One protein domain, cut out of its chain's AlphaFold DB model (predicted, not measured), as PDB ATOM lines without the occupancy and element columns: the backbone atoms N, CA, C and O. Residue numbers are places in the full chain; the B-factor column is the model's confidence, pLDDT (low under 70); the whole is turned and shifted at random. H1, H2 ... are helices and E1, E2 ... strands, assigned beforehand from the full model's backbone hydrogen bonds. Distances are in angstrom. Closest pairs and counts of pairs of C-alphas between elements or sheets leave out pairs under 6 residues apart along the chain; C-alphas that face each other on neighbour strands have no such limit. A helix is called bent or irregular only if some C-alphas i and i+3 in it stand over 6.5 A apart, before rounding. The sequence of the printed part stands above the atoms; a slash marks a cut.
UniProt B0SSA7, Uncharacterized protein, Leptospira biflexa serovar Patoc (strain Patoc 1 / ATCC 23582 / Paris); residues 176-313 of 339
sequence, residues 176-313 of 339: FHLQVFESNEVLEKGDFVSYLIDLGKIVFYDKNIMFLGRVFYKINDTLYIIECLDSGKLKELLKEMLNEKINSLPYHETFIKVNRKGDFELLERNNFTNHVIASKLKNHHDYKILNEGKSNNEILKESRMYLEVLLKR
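AT A GLANCE: This is residues 176 to 313 of the 339 residues of an uncharacterized protein of Leptospira biflexa serovar Patoc (strain Patoc 1 / ATCC 23582 / Paris) (UniProt B0SSA7). Two lobes sit end to end: a small barrel-like lobe of five strands, E1 to E5, one curled sheet with its edges E1 and E3 brought close, and a lobe in which H1 packs across one face of the sheet E7 E6 E8. A long link returns from the second lobe to the first, where H3 packs along the outside of E1. The printed part has 138 residues, in the order E1 E2 E3 E4 E5 H1 E6 E7 E8 H2 H3, and the class is mixed, helices and strands. The sheets, E1 E5 E4 E2 E3 and E7 E6 E8, are antiparallel. The whole is compact, with a radius of gyration of the C-alphas of 15.3 A and spans of 53, 27 and 24 A.

HOW THE PARTS SIT: E1, residues 178 to 182, E2, 192 to 196, E3, 201 to 204, E4, 210 to 218, and E5, 223 to 228, form a strongly twisted folded sheet, bent back on itself: E1 and E5 face E2 and E3, with E4 as the hinge, which bends by 57 degrees at residue 215. N 181 and O 224 are 2.9 A apart between E1 and E5, N 216 and O 225 2.9 A between E4 and E5, N 193 and O 213 2.9 A between E2 and E4, and N 194 and O 203 2.9 A in the hairpin E2 and E3. The closest C-alphas of edge strands E1 and E3, Glu 182 and Lys 201, are 5.2 A apart. H1, residues 231 to 247, is on one face of the sheet of E6, 253 to 258, E7, 264 to 267, and E8, 276 to 281, making two layers, a helix over a sheet; its height is 9.1 A, and it runs across the strands, at 63 degrees to E6 on the local plane. N 257 and O 265 are 2.8 A apart in the hairpin E6 and E7, and N 256 and O 278 2.8 A between E6 and E8. H2, residues 297 to 301, only grazes the first sheet. H3, residues 303 to 312, is over E1 at a height of 9.1 A; the closest C-alphas, Gln 179 and Ser 303, are 6.6 A apart. Every O i to N i+4 pair is within hydrogen-bond range in H2, 11 of 13 in H1 and 5 of 6 in H3.

IN THESE COORDINATES: E1 begins at C-alpha 178 (-10.713, -18.551, -2.424). E4 is 20.6 A long, E6 16.4 A and H3 14.9 A. H1, 20.9 A, is irregular, with C-alphas 241 and 244 8.0 A apart. H3 ends at C-alpha 312 (1.509, -8.799, 10.021).

THE WHOLE: The farthest C-alphas, Pro 250 and Lys 312, are 53.0 A apart. The printed part has no cut. The link E8 to H2 is long, 15 residues. The mean pLDDT of the printed part is 86.6; residues 292 to 295 and 303 are under 70.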
ATOM      1  N   PHE A 176     -16.604 -20.385  -5.199       74.31
ATOM      2  CA  PHE A 176     -17.270 -19.715  -4.081       74.31
ATOM      3  C   PHE A 176     -16.297 -19.063  -3.089       74.31
ATOM      4  O   PHE A 176     -16.464 -17.903  -2.706       74.31
ATOM      5  N   HIS A 177     -15.271 -19.797  -2.655       86.38
ATOM      6  CA  HIS A 177     -14.362 -19.336  -1.607       86.38
ATOM      7  C   HIS A 177     -12.911 -19.621  -1.983       86.38
ATOM      8  O   HIS A 177     -12.490 -20.766  -2.036       86.38
ATOM      9  N   LEU A 178     -12.153 -18.547  -2.200       90.12
ATOM     10  CA  LEU A 178     -10.713 -18.551  -2.424       90.12
ATOM     11  C   LEU A 178     -10.048 -17.761  -1.306       90.12
ATOM     12  O   LEU A 178     -10.513 -16.662  -0.973       90.12
ATOM     13  N   GLN A 179      -8.976 -18.313  -0.753       90.56
ATOM     14  CA  GLN A 179      -8.165 -17.695   0.295       90.56
ATOM     15  C   GLN A 179      -6.688 -18.041   0.115       90.56
ATOM     16  O   GLN A 179      -6.351 -19.035  -0.523       90.56
ATOM     17  N   VAL A 180      -5.808 -17.210   0.672       91.44
ATOM     18  CA  VAL A 180      -4.354 -17.408   0.607       91.44
ATOM     19  C   VAL A 180      -3.869 -18.023   1.910       91.44
ATOM     20  O   VAL A 180      -4.175 -17.505   2.983       91.44
ATOM     21  N   PHE A 181      -3.085 -19.091   1.808       91.81
ATOM     22  CA  PHE A 181      -2.502 -19.787   2.950       91.81
ATOM     23  C   PHE A 181      -1.025 -20.093   2.735       91.81
ATOM     24  O   PHE A 181      -0.544 -20.183   1.605       91.81
ATOM     25  N   GLU A 182      -0.325 -20.282   3.851       91.81
ATOM     26  CA  GLU A 182       1.068 -20.707   3.875       91.81
ATOM     27  C   GLU A 182       1.177 -22.221   4.118       91.81
ATOM     28  O   GLU A 182       0.438 -22.769   4.939       91.81
ATOM     29  N   SER A 183       2.127 -22.890   3.467       92.62
ATOM     30  CA  SER A 183       2.517 -24.272   3.755       92.62
ATOM     31  C   SER A 183       4.020 -24.387   3.994       92.62
ATOM     32  O   SER A 183       4.809 -23.617   3.452       92.62
ATOM     33  N   ASN A 184       4.409 -25.385   4.790       89.44
ATOM     34  CA  ASN A 184       5.796 -25.857   4.874       89.44
ATOM     35  C   ASN A 184       6.072 -27.024   3.919       89.44
ATOM     36  O   ASN A 184       7.219 -27.432   3.763       89.44
ATOM     37  N   GLU A 185       5.023 -27.603   3.341       92.44
ATOM     38  CA  GLU A 185       5.127 -28.708   2.405       92.44
ATOM     39  C   GLU A 185       5.015 -28.176   0.981       92.44
ATOM     40  O   GLU A 185       4.318 -27.196   0.715       92.44
ATOM     41  N   VAL A 186       5.673 -28.857   0.046       92.62
ATOM     42  CA  VAL A 186       5.454 -28.596  -1.374       92.62
ATOM     43  C   VAL A 186       4.107 -29.207  -1.748       92.62
ATOM     44  O   VAL A 186       3.918 -30.427  -1.680       92.62
ATOM     45  N   LEU A 187       3.158 -28.342  -2.088       93.50
ATOM     46  CA  LEU A 187       1.827 -28.721  -2.548       93.50
ATOM     47  C   LEU A 187       1.708 -28.421  -4.041       93.50
ATOM     48  O   LEU A 187       2.274 -27.448  -4.541       93.50
ATOM     49  N   GLU A 188       0.952 -29.245  -4.752       94.88
ATOM     50  CA  GLU A 188       0.685 -29.045  -6.173       94.88
ATOM     51  C   GLU A 188      -0.764 -28.627  -6.409       94.88
ATOM     52  O   GLU A 188      -1.650 -28.844  -5.579       94.88
ATOM     53  N   LYS A 189      -1.025 -28.016  -7.568       94.62
ATOM     54  CA  LYS A 189      -2.396 -27.685  -7.972       94.62
ATOM     55  C   LYS A 189      -3.258 -28.954  -7.963       94.62
ATOM     56  O   LYS A 189      -2.871 -29.972  -8.528       94.62
ATOM     57  N   GLY A 190      -4.434 -28.866  -7.346       93.00
ATOM     58  CA  GLY A 190      -5.365 -29.982  -7.183       93.00
ATOM     59  C   GLY A 190      -5.181 -30.792  -5.896       93.00
ATOM     60  O   GLY A 190      -6.097 -31.533  -5.548       93.00
ATOM     61  N   ASP A 191      -4.076 -30.634  -5.155       95.38
ATOM     62  CA  ASP A 191      -3.905 -31.303  -3.859       95.38
ATOM     63  C   ASP A 191      -5.031 -30.911  -2.895       95.38
ATOM     64  O   ASP A 191      -5.330 -29.729  -2.716       95.38
ATOM     65  N   PHE A 192      -5.640 -31.893  -2.232       94.25
ATOM     66  CA  PHE A 192      -6.528 -31.617  -1.106       94.25
ATOM     67  C   PHE A 192      -5.700 -31.334   0.140       94.25
ATOM     68  O   PHE A 192      -4.670 -31.971   0.378       94.25
ATOM     69  N   VAL A 193      -6.165 -30.383   0.942       94.31
ATOM     70  CA  VAL A 193      -5.402 -29.835   2.059       94.31
ATOM     71  C   VAL A 193      -6.209 -29.797   3.348       94.31
ATOM     72  O   VAL A 193      -7.424 -29.562   3.360       94.31
ATOM     73  N   SER A 194      -5.489 -29.989   4.447       92.50
ATOM     74  CA  SER A 194      -5.978 -29.798   5.806       92.50
ATOM     75  C   SER A 194      -5.304 -28.577   6.444       92.50
ATOM     76  O   SER A 194      -4.184 -28.213   6.086       92.50
ATOM     77  N   TYR A 195      -5.984 -27.933   7.391       91.75
ATOM     78  CA  TYR A 195      -5.506 -26.741   8.093       91.75
ATOM     79  C   TYR A 195      -5.052 -27.066   9.519       91.75
ATOM     80  O   TYR A 195      -5.841 -27.512  10.357       91.75
ATOM     81  N   LEU A 196      -3.777 -26.802   9.801       89.38
ATOM     82  CA  LEU A 196      -3.179 -26.888  11.130       89.38
ATOM     83  C   LEU A 196      -3.415 -25.580  11.883       89.38
ATOM     84  O   LEU A 196      -2.689 -24.604  11.683       89.38
ATOM     85  N   ILE A 197      -4.411 -25.581  12.771       83.38
ATOM     86  CA  ILE A 197      -4.818 -24.406  13.558       83.38
ATOM     87  C   ILE A 197      -3.640 -23.842  14.366       83.38
ATOM     88  O   ILE A 197      -3.394 -22.640  14.310       83.38
ATOM     89  N   ASP A 198      -2.861 -24.706  15.026       81.69
ATOM     90  CA  ASP A 198      -1.764 -24.293  15.916       81.69
ATOM     91  C   ASP A 198      -0.652 -23.514  15.195       81.69
ATOM     92  O   ASP A 198      -0.063 -22.586  15.746       81.69
ATOM     93  N   LEU A 199      -0.362 -23.877  13.940       82.31
ATOM     94  CA  LEU A 199       0.686 -23.240  13.133       82.31
ATOM     95  C   LEU A 199       0.128 -22.156  12.196       82.31
ATOM     96  O   LEU A 199       0.863 -21.282  11.717       82.31
ATOM     97  N   GLY A 200      -1.177 -22.191  11.935       83.81
ATOM     98  CA  GLY A 200      -1.834 -21.393  10.910       83.81
ATOM     99  C   GLY A 200      -1.328 -21.711   9.504       83.81
ATOM    100  O   GLY A 200      -1.100 -20.796   8.716       83.81
ATOM    101  N   LYS A 201      -1.072 -22.994   9.223       90.56
ATOM    102  CA  LYS A 201      -0.518 -23.472   7.949       90.56
ATOM    103  C   LYS A 201      -1.359 -24.600   7.375       90.56
ATOM    104  O   LYS A 201      -2.038 -25.317   8.106       90.56
ATOM    105  N   ILE A 202      -1.287 -24.768   6.063       93.31
ATOM    106  CA  ILE A 202      -1.906 -25.893   5.365       93.31
ATOM    107  C   ILE A 202      -0.894 -27.015   5.152       93.31
ATOM    108  O   ILE A 202       0.301 -26.768   4.985       93.31
ATOM    109  N   VAL A 203      -1.388 -28.245   5.133       94.31
ATOM    110  CA  VAL A 203      -0.635 -29.464   4.812       94.31
ATOM    111  C   VAL A 203      -1.460 -30.325   3.872       94.31
ATOM    112  O   VAL A 203      -2.664 -30.090   3.714       94.31
ATOM    113  N   PHE A 204      -0.836 -31.325   3.248       94.94
ATOM    114  CA  PHE A 204      -1.595 -32.315   2.493       94.94
ATOM    115  C   PHE A 204      -2.658 -32.980   3.378       94.94
ATOM    116  O   PHE A 204      -2.484 -33.114   4.589       94.94
ATOM    117  N   TYR A 205      -3.781 -33.355   2.768       93.62
ATOM    118  CA  TYR A 205      -4.960 -33.837   3.474       93.62
ATOM    119  C   TYR A 205      -4.645 -34.919   4.518       93.62
ATOM    120  O   TYR A 205      -4.093 -35.967   4.193       93.62
ATOM    121  N   ASP A 206      -5.084 -34.698   5.754       91.31
ATOM    122  CA  ASP A 206      -5.098 -35.679   6.844       91.31
ATOM    123  C   ASP A 206      -6.475 -35.649   7.522       91.31
ATOM    124  O   ASP A 206      -6.964 -34.579   7.899       91.31
ATOM    125  N   LYS A 207      -7.091 -36.825   7.689       88.88
ATOM    126  CA  LYS A 207      -8.415 -37.041   8.290       88.88
ATOM    127  C   LYS A 207      -8.513 -36.574   9.742       88.88
ATOM    128  O   LYS A 207      -9.609 -36.287  10.208       88.88
ATOM    129  N   ASN A 208      -7.395 -36.535  10.466       87.94
ATOM    130  CA  ASN A 208      -7.350 -36.136  11.874       87.94
ATOM    131  C   ASN A 208      -7.239 -34.610  12.030       87.94
ATOM    132  O   ASN A 208      -7.501 -34.058  13.107       87.94
ATOM    133  N   ILE A 209      -6.849 -33.917  10.961       89.19
ATOM    134  CA  ILE A 209      -6.697 -32.463  10.895       89.19
ATOM    135  C   ILE A 209      -7.945 -31.882  10.221       89.19
ATOM    136  O   ILE A 209      -8.612 -32.562   9.453       89.19
ATOM    137  N   MET A 210      -8.302 -30.634  10.519       88.81
ATOM    138  CA  MET A 210      -9.459 -29.992   9.895       88.81
ATOM    139  C   MET A 210      -9.303 -29.930   8.372       88.81
ATOM    140  O   MET A 210      -8.317 -29.387   7.879       88.81
ATOM    141  N   PHE A 211     -10.283 -30.445   7.632       90.19
ATOM    142  CA  PHE A 211     -10.318 -30.304   6.181       90.19
ATOM    143  C   PHE A 211     -10.559 -28.843   5.791       90.19
ATOM    144  O   PHE A 211     -11.464 -28.197   6.319       90.19
ATOM    145  N   LEU A 212      -9.764 -28.329   4.853       90.81
ATOM    146  CA  LEU A 212      -9.905 -26.957   4.375       90.81
ATOM    147  C   LEU A 212     -10.487 -26.902   2.962       90.81
ATOM    148  O   LEU A 212     -11.416 -26.133   2.714       90.81
ATOM    149  N   GLY A 213      -9.940 -27.694   2.040       92.50
ATOM    150  CA  GLY A 213     -10.307 -27.606   0.633       92.50
ATOM    151  C   GLY A 213      -9.259 -28.190  -0.304       92.50
ATOM    152  O   GLY A 213      -8.603 -29.176   0.036       92.50
ATOM    153  N   ARG A 214      -9.102 -27.579  -1.482       93.50
ATOM    154  CA  ARG A 214      -8.120 -27.986  -2.500       93.50
ATOM    155  C   ARG A 214      -7.257 -26.824  -2.978       93.50
ATOM    156  O   ARG A 214      -7.703 -25.677  -3.006       93.50
ATOM    157  N   VAL A 215      -6.026 -27.111  -3.388       96.06
ATOM    158  CA  VAL A 215      -5.115 -26.117  -3.963       96.06
ATOM    159  C   VAL A 215      -5.633 -25.692  -5.332       96.06
ATOM    160  O   VAL A 215      -5.624 -26.469  -6.288       96.06
ATOM    161  N   PHE A 216      -6.049 -24.434  -5.436       95.00
ATOM    162  CA  PHE A 216      -6.477 -23.837  -6.694       95.00
ATOM    163  C   PHE A 216      -5.276 -23.369  -7.524       95.00
ATOM    164  O   PHE A 216      -5.200 -23.629  -8.729       95.00
ATOM    165  N   TYR A 217      -4.314 -22.701  -6.878       94.38
ATOM    166  CA  TYR A 217      -3.126 -22.170  -7.542       94.38
ATOM    167  C   TYR A 217      -1.920 -22.092  -6.597       94.38
ATOM    168  O   TYR A 217      -2.051 -21.670  -5.448       94.38
ATOM    169  N   LYS A 218      -0.735 -22.457  -7.096       94.19
ATOM    170  CA  LYS A 218       0.546 -22.325  -6.391       94.19
ATOM    171  C   LYS A 218       1.190 -20.989  -6.759       94.19
ATOM    172  O   LYS A 218       1.518 -20.777  -7.923       94.19
ATOM    173  N   ILE A 219       1.361 -20.093  -5.784       90.00
ATOM    174  CA  ILE A 219       2.029 -18.799  -6.007       90.00
ATOM    175  C   ILE A 219       3.545 -19.007  -5.981       90.00
ATOM    176  O   ILE A 219       4.251 -18.572  -6.887       90.00
ATOM    177  N   ASN A 220       4.035 -19.680  -4.940       89.62
ATOM    178  CA  ASN A 220       5.427 -20.091  -4.775       89.62
ATOM    179  C   ASN A 220       5.481 -21.342  -3.872       89.62
ATOM    180  O   ASN A 220       4.448 -21.953  -3.602       89.62
ATOM    181  N   ASP A 221       6.666 -21.748  -3.414       86.69
ATOM    182  CA  ASP A 221       6.820 -22.958  -2.590       86.69
ATOM    183  C   ASP A 221       6.220 -22.848  -1.179       86.69
ATOM    184  O   ASP A 221       6.027 -23.868  -0.519       86.69
ATOM    185  N   THR A 222       5.879 -21.641  -0.719       89.38
ATOM    186  CA  THR A 222       5.333 -21.406   0.625       89.38
ATOM    187  C   THR A 222       3.907 -20.873   0.623       89.38
ATOM    188  O   THR A 222       3.209 -21.065   1.609       89.38
ATOM    189  N   LEU A 223       3.438 -20.237  -0.451       91.69
ATOM    190  CA  LEU A 223       2.153 -19.547  -0.543       91.69
ATOM    191  C   LEU A 223       1.265 -20.148  -1.629       91.69
ATOM    192  O   LEU A 223       1.658 -20.317  -2.788       91.69
ATOM    193  N   TYR A 224       0.014 -20.382  -1.250       94.31
ATOM    194  CA  TYR A 224      -0.964 -21.095  -2.057       94.31
ATOM    195  C   TYR A 224      -2.317 -20.390  -2.002       94.31
ATOM    196  O   TYR A 224      -2.727 -19.885  -0.957       94.31
ATOM    197  N   ILE A 225      -3.029 -20.389  -3.128       93.81
ATOM    198  CA  ILE A 225      -4.444 -20.026  -3.195       93.81
ATOM    199  C   ILE A 225      -5.246 -21.313  -3.061       93.81
ATOM    200  O   ILE A 225      -5.120 -22.223  -3.885       93.81
ATOM    201  N   ILE A 226      -6.072 -21.378  -2.027       93.88
ATOM    202  CA  ILE A 226      -6.894 -22.531  -1.685       93.88
ATOM    203  C   ILE A 226      -8.346 -22.222  -1.998       93.88
ATOM    204  O   ILE A 226      -8.873 -21.185  -1.591       93.88
ATOM    205  N   GLU A 227      -8.985 -23.147  -2.702       92.75
ATOM    206  CA  GLU A 227     -10.430 -23.214  -2.792       92.75
ATOM    207  C   GLU A 227     -10.963 -23.899  -1.541       92.75
ATOM    208  O   GLU A 227     -10.802 -25.108  -1.366       92.75
ATOM    209  N   CYS A 228     -11.565 -23.108  -0.655       90.94
ATOM    210  CA  CYS A 228     -12.146 -23.605   0.581       90.94
ATOM    211  C   CYS A 228     -13.483 -24.285   0.274       90.94
ATOM    212  O   CYS A 228     -14.395 -23.666  -0.284       90.94
ATOM    213  N   LEU A 229     -13.602 -25.552   0.666       88.19
ATOM    214  CA  LEU A 229     -14.761 -26.387   0.368       88.19
ATOM    215  C   LEU A 229     -15.498 -26.721   1.662       88.19
ATOM    216  O   LEU A 229     -14.921 -27.270   2.601       88.19
ATOM    217  N   ASP A 230     -16.786 -26.400   1.709       84.81
ATOM    218  CA  ASP A 230     -17.682 -26.933   2.731       84.81
ATOM    219  C   ASP A 230     -18.015 -28.413   2.440       84.81
ATOM    220  O   ASP A 230     -17.701 -28.961   1.376       84.81
ATOM    221  N   SER A 231     -18.641 -29.089   3.406       83.56
ATOM    222  CA  SER A 231     -19.000 -30.504   3.261       83.56
ATOM    223  C   SER A 231     -20.010 -30.752   2.134       83.56
ATOM    224  O   SER A 231     -19.994 -31.834   1.548       83.56
ATOM    225  N   GLY A 232     -20.858 -29.773   1.805       85.38
ATOM    226  CA  GLY A 232     -21.826 -29.858   0.710       85.38
ATOM    227  C   GLY A 232     -21.133 -29.891  -0.648       85.38
ATOM    228  O   GLY A 232     -21.291 -30.854  -1.397       85.38
ATOM    229  N   LYS A 233     -20.272 -28.910  -0.918       86.94
ATOM    230  CA  LYS A 233     -19.485 -28.827  -2.157       86.94
ATOM    231  C   LYS A 233     -18.534 -29.991  -2.329       86.94
ATOM    232  O   LYS A 233     -18.350 -30.474  -3.440       86.94
ATOM    233  N   LEU A 234     -17.943 -30.480  -1.238       88.62
ATOM    234  CA  LEU A 234     -17.125 -31.685  -1.307       88.62
ATOM    235  C   LEU A 234     -17.959 -32.896  -1.753       88.62
ATOM    236  O   LEU A 234     -17.515 -33.654  -2.611       88.62
ATOM    237  N   LYS A 235     -19.177 -33.070  -1.220       89.50
ATOM    238  CA  LYS A 235     -20.090 -34.142  -1.655       89.50
ATOM    239  C   LYS A 235     -20.462 -33.991  -3.133       89.50
ATOM    240  O   LYS A 235     -20.473 -34.995  -3.839       89.50
ATOM    241  N   GLU A 236     -20.739 -32.776  -3.601       89.44
ATOM    242  CA  GLU A 236     -21.028 -32.488  -5.015       89.44
ATOM    243  C   GLU A 236     -19.843 -32.832  -5.923       89.44
ATOM    244  O   GLU A 236     -20.006 -33.585  -6.882       89.44
ATOM    245  N   LEU A 237     -18.635 -32.394  -5.564       89.00
ATOM    246  CA  LEU A 237     -17.408 -32.677  -6.310       89.00
ATOM    247  C   LEU A 237     -17.124 -34.184  -6.396       89.00
ATOM    248  O   LEU A 237     -16.794 -34.705  -7.460       89.00
ATOM    249  N   LEU A 238     -17.300 -34.921  -5.295       90.06
ATOM    250  CA  LEU A 238     -17.147 -36.379  -5.296       90.06
ATOM    251  C   LEU A 238     -18.235 -37.074  -6.136       90.06
ATOM    252  O   LEU A 238     -17.968 -38.108  -6.755       90.06
ATOM    253  N   LYS A 239     -19.460 -36.529  -6.189       89.56
ATOM    254  CA  LYS A 239     -20.523 -37.027  -7.081       89.56
ATOM    255  C   LYS A 239     -20.143 -36.830  -8.541       89.56
ATOM    256  O   LYS A 239     -20.243 -37.778  -9.309       89.56
ATOM    257  N   GLU A 240     -19.664 -35.653  -8.906       88.44
ATOM    258  CA  GLU A 240     -19.258 -35.366 -10.280       88.44
ATOM    259  C   GLU A 240     -18.080 -36.248 -10.725       88.44
ATOM    260  O   GLU A 240     -18.111 -36.832 -11.804       88.44
ATOM    261  N   MET A 241     -17.067 -36.422  -9.870       87.31
ATOM    262  CA  MET A 241     -15.823 -37.091 -10.267       87.31
ATOM    263  C   MET A 241     -15.846 -38.624 -10.169       87.31
ATOM    264  O   MET A 241     -15.099 -39.291 -10.891       87.31
ATOM    265  N   LEU A 242     -16.622 -39.205  -9.243       89.81
ATOM    266  CA  LEU A 242     -16.457 -40.617  -8.856       89.81
ATOM    267  C   LEU A 242     -17.722 -41.471  -8.939       89.81
ATOM    268  O   LEU A 242     -17.619 -42.692  -8.827       89.81
ATOM    269  N   ASN A 243     -18.906 -40.883  -9.129       83.69
ATOM    270  CA  ASN A 243     -20.162 -41.617  -8.960       83.69
ATOM    271  C   ASN A 243     -20.300 -42.792  -9.945       83.69
ATOM    272  O   ASN A 243     -20.651 -43.893  -9.525       83.69
ATOM    273  N   GLU A 244     -19.940 -42.603 -11.218       82.06
ATOM    274  CA  GLU A 244     -19.942 -43.680 -12.221       82.06
ATOM    275  C   GLU A 244     -18.961 -44.805 -11.867       82.06
ATOM    276  O   GLU A 244     -19.319 -45.983 -11.902       82.06
ATOM    277  N   LYS A 245     -17.741 -44.445 -11.444       85.00
ATOM    278  CA  LYS A 245     -16.701 -45.407 -11.059       85.00
ATOM    279  C   LYS A 245     -17.137 -46.236  -9.854       85.00
ATOM    280  O   LYS A 245     -17.032 -47.456  -9.888       85.00
ATOM    281  N   ILE A 246     -17.665 -45.596  -8.813       83.25
ATOM    282  CA  ILE A 246     -18.027 -46.275  -7.561       83.25
ATOM    283  C   ILE A 246     -19.269 -47.156  -7.726       83.25
ATOM    284  O   ILE A 246     -19.287 -48.264  -7.200       83.25
ATOM    285  N   ASN A 247     -20.284 -46.717  -8.480       81.06
ATOM    286  CA  ASN A 247     -21.512 -47.503  -8.676       81.06
ATOM    287  C   ASN A 247     -21.267 -48.821  -9.429       81.06
ATOM    288  O   ASN A 247     -22.053 -49.755  -9.297       81.06
ATOM    289  N   SER A 248     -20.179 -48.900 -10.201       79.62
ATOM    290  CA  SER A 248     -19.774 -50.120 -10.905       79.62
ATOM    291  C   SER A 248     -19.085 -51.159 -10.007       79.62
ATOM    292  O   SER A 248     -18.955 -52.320 -10.396       79.62
ATOM    293  N   LEU A 249     -18.643 -50.768  -8.805       83.38
ATOM    294  CA  LEU A 249     -17.886 -51.646  -7.918       83.38
ATOM    295  C   LEU A 249     -18.806 -52.609  -7.149       83.38
ATOM    296  O   LEU A 249     -19.902 -52.239  -6.716       83.38
ATOM    297  N   PRO A 250     -18.365 -53.858  -6.906       82.81
ATOM    298  CA  PRO A 250     -19.180 -54.843  -6.201       82.81
ATOM    299  C   PRO A 250     -19.250 -54.610  -4.681       82.81
ATOM    300  O   PRO A 250     -20.058 -55.265  -4.021       82.81
ATOM    301  N   TYR A 251     -18.443 -53.698  -4.132       86.81
ATOM    302  CA  TYR A 251     -18.227 -53.511  -2.695       86.81
ATOM    303  C   TYR A 251     -19.456 -52.969  -1.956       86.81
ATOM    304  O   TYR A 251     -20.173 -52.114  -2.464       86.81
ATOM    305  N   HIS A 252     -19.680 -53.445  -0.725       86.25
ATOM    306  CA  HIS A 252     -20.761 -52.950   0.138       86.25
ATOM    307  C   HIS A 252     -20.530 -51.489   0.560       86.25
ATOM    308  O   HIS A 252     -21.448 -50.668   0.522       86.25
ATOM    309  N   GLU A 253     -19.294 -51.169   0.939       91.19
ATOM    310  CA  GLU A 253     -18.827 -49.819   1.239       91.19
ATOM    311  C   GLU A 253     -17.540 -49.567   0.452       91.19
ATOM    312  O   GLU A 253     -16.668 -50.428   0.389       91.19
ATOM    313  N   THR A 254     -17.438 -48.398  -0.173       91.31
ATOM    314  CA  THR A 254     -16.225 -47.942  -0.854       91.31
ATOM    315  C   THR A 254     -15.673 -46.736  -0.114       91.31
ATOM    316  O   THR A 254     -16.382 -45.752   0.104       91.31
ATOM    317  N   PHE A 255     -14.402 -46.800   0.257       92.88
ATOM    318  CA  PHE A 255     -13.662 -45.709   0.877       92.88
ATOM    319  C   PHE A 255     -12.896 -44.935  -0.194       92.88
ATOM    320  O   PHE A 255     -12.277 -45.526  -1.075       92.88
ATOM    321  N   ILE A 256     -12.930 -43.609  -0.107       92.94
ATOM    322  CA  ILE A 256     -12.243 -42.714  -1.036       92.94
ATOM    323  C   ILE A 256     -11.004 -42.178  -0.340       92.94
ATOM    324  O   ILE A 256     -11.099 -41.386   0.602       92.94
ATOM    325  N   LYS A 257      -9.841 -42.609  -0.813       93.56
ATOM    326  CA  LYS A 257      -8.544 -42.101  -0.389       93.56
ATOM    327  C   LYS A 257      -8.071 -41.032  -1.362       93.56
ATOM    328  O   LYS A 257      -8.163 -41.198  -2.575       93.56
ATOM    329  N   VAL A 258      -7.560 -39.941  -0.815       93.44
ATOM    330  CA  VAL A 258      -7.000 -38.845  -1.593       93.44
ATOM    331  C   VAL A 258      -5.513 -39.070  -1.804       93.44
ATOM    332  O   VAL A 258      -4.776 -39.341  -0.856       93.44
ATOM    333  N   ASN A 259      -5.079 -38.930  -3.048       92.94
ATOM    334  CA  ASN A 259      -3.683 -38.920  -3.447       92.94
ATOM    335  C   ASN A 259      -3.273 -37.503  -3.878       92.94
ATOM    336  O   ASN A 259      -4.089 -36.585  -3.998       92.94
ATOM    337  N   ARG A 260      -1.967 -37.313  -4.073       91.06
ATOM    338  CA  ARG A 260      -1.417 -36.060  -4.604       91.06
ATOM    339  C   ARG A 260      -1.975 -35.778  -6.006       91.06
ATOM    340  O   ARG A 260      -2.416 -36.691  -6.695       91.06
ATOM    341  N   LYS A 261      -1.926 -34.515  -6.422       87.00
ATOM    342  CA  LYS A 261      -2.453 -33.959  -7.679       87.00
ATOM    343  C   LYS A 261      -3.973 -34.069  -7.837       87.00
ATOM    344  O   LYS A 261      -4.489 -33.910  -8.936       87.00
ATOM    345  N   GLY A 262      -4.689 -34.297  -6.735       84.06
ATOM    346  CA  GLY A 262      -6.149 -34.406  -6.730       84.06
ATOM    347  C   GLY A 262      -6.683 -35.756  -7.211       84.06
ATOM    348  O   GLY A 262      -7.877 -35.868  -7.481       84.06
ATOM    349  N   ASP A 263      -5.823 -36.772  -7.307       88.88
ATOM    350  CA  ASP A 263      -6.234 -38.124  -7.673       88.88
ATOM    351  C   ASP A 263      -6.952 -38.828  -6.514       88.88
ATOM    352  O   ASP A 263      -6.671 -38.600  -5.335       88.88
ATOM    353  N   PHE A 264      -7.856 -39.745  -6.860       92.50
ATOM    354  CA  PHE A 264      -8.588 -40.558  -5.892       92.50
ATOM    355  C   PHE A 264      -8.300 -42.041  -6.086       92.50
ATOM    356  O   PHE A 264      -8.351 -42.567  -7.198       92.50
ATOM    357  N   GLU A 265      -8.065 -42.726  -4.974       92.12
ATOM    358  CA  GLU A 265      -7.948 -44.174  -4.895       92.12
ATOM    359  C   GLU A 265      -9.179 -44.735  -4.173       92.12
ATOM    360  O   GLU A 265      -9.560 -44.262  -3.100       92.12
ATOM    361  N   LEU A 266      -9.821 -45.732  -4.782       92.19
ATOM    362  CA  LEU A 266     -11.020 -46.376  -4.248       92.19
ATOM    363  C   LEU A 266     -10.618 -47.662  -3.528       92.19
ATOM    364  O   LEU A 266      -9.952 -48.516  -4.109       92.19
ATOM    365  N   LEU A 267     -11.026 -47.802  -2.270       90.38
ATOM    366  CA  LEU A 267     -10.650 -48.918  -1.405       90.38
ATOM    367  C   LEU A 267     -11.897 -49.659  -0.906       90.38
ATOM    368  O   LEU A 267     -12.870 -49.033  -0.495       90.38
ATOM    369  N   GLU A 268     -11.850 -50.991  -0.873       88.12
ATOM    370  CA  GLU A 268     -12.917 -51.829  -0.294       88.12
ATOM    371  C   GLU A 268     -12.933 -51.773   1.243       88.12
ATOM    372  O   GLU A 268     -13.978 -51.890   1.879       88.12
ATOM    373  N   ARG A 269     -11.763 -51.593   1.868       86.69
ATOM    374  CA  ARG A 269     -11.611 -51.541   3.326       86.69
ATOM    375  C   ARG A 269     -10.844 -50.297   3.742       86.69
ATOM    376  O   ARG A 269      -9.919 -49.854   3.060       86.69
ATOM    377  N   ASN A 270     -11.204 -49.749   4.899       81.56
ATOM    378  CA  ASN A 270     -10.446 -48.667   5.506       81.56
ATOM    379  C   ASN A 270      -9.135 -49.224   6.073       81.56
ATOM    380  O   ASN A 270      -9.104 -49.760   7.177       81.56
ATOM    381  N   ASN A 271      -8.043 -49.070   5.325       78.62
ATOM    382  CA  ASN A 271      -6.703 -49.529   5.707       78.62
ATOM    383  C   ASN A 271      -6.057 -48.673   6.819       78.62
ATOM    384  O   ASN A 271      -4.844 -48.493   6.837       78.62
ATOM    385  N   PHE A 272      -6.856 -48.063   7.697       78.44
ATOM    386  CA  PHE A 272      -6.438 -47.125   8.746       78.44
ATOM    387  C   PHE A 272      -5.648 -45.895   8.267       78.44
ATOM    388  O   PHE A 272      -5.228 -45.086   9.093       78.44
ATOM    389  N   THR A 273      -5.510 -45.679   6.956       86.56
ATOM    390  CA  THR A 273      -4.756 -44.544   6.405       86.56
ATOM    391  C   THR A 273      -5.379 -43.210   6.810       86.56
ATOM    392  O   THR A 273      -6.598 -43.104   6.990       86.56
ATOM    393  N   ASN A 274      -4.550 -42.178   6.947       88.50
ATOM    394  CA  ASN A 274      -5.017 -40.834   7.284       88.50
ATOM    395  C   ASN A 274      -5.599 -40.071   6.090       88.50
ATOM    396  O   ASN A 274      -6.158 -39.003   6.279       88.50
ATOM    397  N   HIS A 275      -5.524 -40.611   4.876       91.31
ATOM    398  CA  HIS A 275      -5.907 -39.891   3.660       91.31
ATOM    399  C   HIS A 275      -7.302 -40.265   3.137       91.31
ATOM    400  O   HIS A 275      -7.670 -39.867   2.034       91.31
ATOM    401  N   VAL A 276      -8.092 -41.030   3.897       92.06
ATOM    402  CA  VAL A 276      -9.481 -41.348   3.527       92.06
ATOM    403  C   VAL A 276     -10.386 -40.164   3.855       92.06
ATOM    404  O   VAL A 276     -10.535 -39.818   5.024       92.06
ATOM    405  N   ILE A 277     -10.999 -39.569   2.829       91.12
ATOM    406  CA  ILE A 277     -11.821 -38.358   2.962       91.12
ATOM    407  C   ILE A 277     -13.311 -38.648   3.119       91.12
ATOM    408  O   ILE A 277     -14.021 -37.954   3.853       91.12
ATOM    409  N   ALA A 278     -13.788 -39.695   2.456       92.31
ATOM    410  CA  ALA A 278     -15.195 -40.046   2.423       92.31
ATOM    411  C   ALA A 278     -15.386 -41.558   2.287       92.31
ATOM    412  O   ALA A 278     -14.480 -42.276   1.859       92.31
ATOM    413  N   SER A 279     -16.586 -42.029   2.606       92.50
ATOM    414  CA  SER A 279     -17.060 -43.354   2.221       92.50
ATOM    415  C   SER A 279     -18.433 -43.281   1.560       92.50
ATOM    416  O   SER A 279     -19.187 -42.321   1.741       92.50
ATOM    417  N   LYS A 280     -18.751 -44.287   0.746       91.75
ATOM    418  CA  LYS A 280     -20.054 -44.441   0.100       91.75
ATOM    419  C   LYS A 280     -20.527 -45.881   0.229       91.75
ATOM    420  O   LYS A 280     -19.798 -46.810  -0.111       91.75
ATOM    421  N   LEU A 281     -21.765 -46.056   0.681       89.25
ATOM    422  CA  LEU A 281     -22.446 -47.349   0.676       89.25
ATOM    423  C   LEU A 281     -23.054 -47.612  -0.706       89.25
ATOM    424  O   LEU A 281     -23.600 -46.694  -1.318       89.25
ATOM    425  N   LYS A 282     -23.010 -48.865  -1.171       81.88
ATOM    426  CA  LYS A 282     -23.428 -49.287  -2.525       81.88
ATOM    427  C   LYS A 282     -24.802 -48.763  -2.960       81.88
ATOM    428  O   LYS A 282     -24.979 -48.380  -4.110       81.88
ATOM    429  N   ASN A 283     -25.752 -48.708  -2.028       81.44
ATOM    430  CA  ASN A 283     -27.139 -48.320  -2.295       81.44
ATOM    431  C   ASN A 283     -27.482 -46.897  -1.825       81.44
ATOM    432  O   ASN A 283     -28.640 -46.495  -1.895       81.44
ATOM    433  N   HIS A 284     -26.511 -46.136  -1.318       84.25
ATOM    434  CA  HIS A 284     -26.732 -44.751  -0.914       84.25
ATOM    435  C   HIS A 284     -26.354 -43.788  -2.039       84.25
ATOM    436  O   HIS A 284     -25.333 -43.943  -2.707       84.25
ATOM    437  N   HIS A 285     -27.161 -42.744  -2.212       79.62
ATOM    438  CA  HIS A 285     -26.880 -41.679  -3.178       79.62
ATOM    439  C   HIS A 285     -25.838 -40.668  -2.679       79.62
ATOM    440  O   HIS A 285     -25.258 -39.943  -3.489       79.62
ATOM    441  N   ASP A 286     -25.570 -40.644  -1.374       85.25
ATOM    442  CA  ASP A 286     -24.712 -39.650  -0.736       85.25
ATOM    443  C   ASP A 286     -23.396 -40.226  -0.213       85.25
ATOM    444  O   ASP A 286     -23.312 -41.373   0.231       85.25
ATOM    445  N   TYR A 287     -22.371 -39.373  -0.237       88.69
ATOM    446  CA  TYR A 287     -21.081 -39.624   0.389       88.69
ATOM    447  C   TYR A 287     -21.123 -39.231   1.863       88.69
ATOM    448  O   TYR A 287     -21.541 -38.124   2.219       88.69
ATOM    449  N   LYS A 288     -20.620 -40.115   2.721       89.75
ATOM    450  CA  LYS A 288     -20.348 -39.829   4.125       89.75
ATOM    451  C   LYS A 288     -18.940 -39.250   4.241       89.75
ATOM    452  O   LYS A 288     -17.963 -39.957   4.015       89.75
ATOM    453  N   ILE A 289     -18.826 -37.971   4.591       88.69
ATOM    454  CA  ILE A 289     -17.528 -37.324   4.820       88.69
ATOM    455  C   ILE A 289     -17.026 -37.729   6.207       88.69
ATOM    456  O   ILE A 289     -17.737 -37.582   7.198       88.69
ATOM    457  N   LEU A 290     -15.803 -38.252   6.290       84.19
ATOM    458  CA  LEU A 290     -15.286 -38.839   7.534       84.19
ATOM    459  C   LEU A 290     -14.785 -37.793   8.549       84.19
ATOM    460  O   LEU A 290     -14.462 -38.153   9.676       84.19
ATOM    461  N   ASN A 291     -14.754 -36.511   8.173       74.12
ATOM    462  CA  ASN A 291     -14.212 -35.405   8.971       74.12
ATOM    463  C   ASN A 291     -15.229 -34.263   9.209       74.12
ATOM    464  O   ASN A 291     -14.857 -33.095   9.270       74.12
ATOM    465  N   GLU A 292     -16.529 -34.566   9.324       61.16
ATOM    466  CA  GLU A 292     -17.574 -33.537   9.535       61.16
ATOM    467  C   GLU A 292     -17.430 -32.756  10.864       61.16
ATOM    468  O   GLU A 292     -17.996 -31.674  10.998       61.16
ATOM    469  N   GLY A 293     -16.658 -33.258  11.839       53.94
ATOM    470  CA  GLY A 293     -16.610 -32.714  13.206       53.94
ATOM    471  C   GLY A 293     -15.791 -31.433  13.417       53.94
ATOM    472  O   GLY A 293     -15.990 -30.757  14.424       53.94
ATOM    473  N   LYS A 294     -14.880 -31.069  12.504       62.94
ATOM    474  CA  LYS A 294     -14.072 -29.838  12.598       62.94
ATOM    475  C   LYS A 294     -14.526 -28.868  11.512       62.94
ATOM    476  O   LYS A 294     -14.045 -28.915  10.385       62.94
ATOM    477  N   SER A 295     -15.524 -28.049  11.828       59.62
ATOM    478  CA  SER A 295     -16.116 -27.124  10.860       59.62
ATOM    479  C   SER A 295     -15.133 -26.017  10.463       59.62
ATOM    480  O   SER A 295     -14.649 -25.275  11.310       59.62
ATOM    481  N   ASN A 296     -14.914 -25.850   9.160       71.19
ATOM    482  CA  ASN A 296     -14.162 -24.739   8.566       71.19
ATOM    483  C   ASN A 296     -14.989 -23.438   8.446       71.19
ATOM    484  O   ASN A 296     -14.547 -22.481   7.806       71.19
ATOM    485  N   ASN A 297     -16.177 -23.378   9.059       70.06
ATOM    486  CA  ASN A 297     -17.097 -22.244   8.940       70.06
ATOM    487  C   ASN A 297     -16.485 -20.919   9.413       70.06
ATOM    488  O   ASN A 297     -16.795 -19.876   8.840       70.06
ATOM    489  N   GLU A 298     -15.621 -20.937  10.429       72.62
ATOM    490  CA  GLU A 298     -14.916 -19.735  10.897       72.62
ATOM    491  C   GLU A 298     -13.958 -19.199   9.832       72.62
ATOM    492  O   GLU A 298     -13.991 -18.014   9.512       72.62
ATOM    493  N   ILE A 299     -13.190 -20.081   9.186       77.19
ATOM    494  CA  ILE A 299     -12.298 -19.705   8.081       77.19
ATOM    495  C   ILE A 299     -13.098 -19.117   6.920       77.19
ATOM    496  O   ILE A 299     -12.708 -18.101   6.346       77.19
ATOM    497  N   LEU A 300     -14.240 -19.721   6.583       74.81
ATOM    498  CA  LEU A 300     -15.111 -19.233   5.513       74.81
ATOM    499  C   LEU A 300     -15.687 -17.839   5.817       74.81
ATOM    500  O   LEU A 300     -15.790 -17.016   4.905       74.81
ATOM    501  N   LYS A 301     -16.018 -17.556   7.083       73.25
ATOM    502  CA  LYS A 301     -16.575 -16.270   7.532       73.25
ATOM    503  C   LYS A 301     -15.514 -15.177   7.685       73.25
ATOM    504  O   LYS A 301     -15.768 -14.032   7.323       73.25
ATOM    505  N   GLU A 302     -14.315 -15.520   8.148       74.81
ATOM    506  CA  GLU A 302     -13.264 -14.562   8.524       74.81
ATOM    507  C   GLU A 302     -12.080 -14.537   7.546       74.81
ATOM    508  O   GLU A 302     -10.920 -14.394   7.927       74.81
ATOM    509  N   SER A 303     -12.368 -14.621   6.245       68.81
ATOM    510  CA  SER A 303     -11.349 -14.664   5.178       68.81
ATOM    511  C   SER A 303     -10.274 -13.564   5.240       68.81
ATOM    512  O   SER A 303      -9.134 -13.789   4.837       68.81
ATOM    513  N   ARG A 304     -10.608 -12.374   5.763       75.50
ATOM    514  CA  ARG A 304      -9.653 -11.267   5.941       75.50
ATOM    515  C   ARG A 304      -8.650 -11.503   7.059       75.50
ATOM    516  O   ARG A 304      -7.497 -11.104   6.924       75.50
ATOM    517  N   MET A 305      -9.083 -12.129   8.149       79.25
ATOM    518  CA  MET A 305      -8.283 -12.236   9.365       79.25
ATOM    519  C   MET A 305      -6.998 -13.024   9.108       79.25
ATOM    520  O   MET A 305      -5.917 -12.583   9.489       79.25
ATOM    521  N   TYR A 306      -7.094 -14.141   8.387       78.88
ATOM    522  CA  TYR A 306      -5.941 -14.987   8.072       78.88
ATOM    523  C   TYR A 306      -4.919 -14.283   7.177       78.88
ATOM    524  O   TYR A 306      -3.717 -14.367   7.431       78.88
ATOM    525  N   LEU A 307      -5.387 -13.519   6.185       83.62
ATOM    526  CA  LEU A 307      -4.516 -12.726   5.320       83.62
ATOM    527  C   LEU A 307      -3.820 -11.598   6.096       83.62
ATOM    528  O   LEU A 307      -2.622 -11.379   5.928       83.62
ATOM    529  N   GLU A 308      -4.541 -10.900   6.974       83.31
ATOM    530  CA  GLU A 308      -3.940  -9.873   7.826       83.31
ATOM    531  C   GLU A 308      -2.885 -10.452   8.768       83.31
ATOM    532  O   GLU A 308      -1.822  -9.856   8.938       83.31
ATOM    533  N   VAL A 309      -3.158 -11.609   9.376       83.19
ATOM    534  CA  VAL A 309      -2.196 -12.305  10.240       83.19
ATOM    535  C   VAL A 309      -0.954 -12.698   9.443       83.19
ATOM    536  O   VAL A 309       0.157 -12.479   9.923       83.19
ATOM    537  N   LEU A 310      -1.123 -13.211   8.221       83.69
ATOM    538  CA  LEU A 310      -0.018 -13.550   7.324       83.69
ATOM    539  C   LEU A 310       0.864 -12.326   7.025       83.69
ATOM    540  O   LEU A 310       2.081 -12.411   7.144       83.69
ATOM    541  N   LEU A 311       0.261 -11.179   6.699       83.94
ATOM    542  CA  LEU A 311       0.990  -9.949   6.357       83.94
ATOM    543  C   LEU A 311       1.608  -9.242   7.575       83.94
ATOM    544  O   LEU A 311       2.624  -8.561   7.447       83.94
ATOM    545  N   LYS A 312       1.007  -9.384   8.763       81.31
ATOM    546  CA  LYS A 312       1.509  -8.799  10.021       81.31
ATOM    547  C   LYS A 312       2.598  -9.646  10.679       81.31
ATOM    548  O   LYS A 312       3.339  -9.124  11.518       81.31
ATOM    549  N   ARG A 313       2.700 -10.941  10.349       73.62
ATOM    550  CA  ARG A 313       3.771 -11.807  10.853       73.62
ATOM    551  C   ARG A 313       5.106 -11.218  10.411       73.62
ATOM    552  O   ARG A 313       5.390 -11.087   9.225       73.62
TER     553      ARG A 313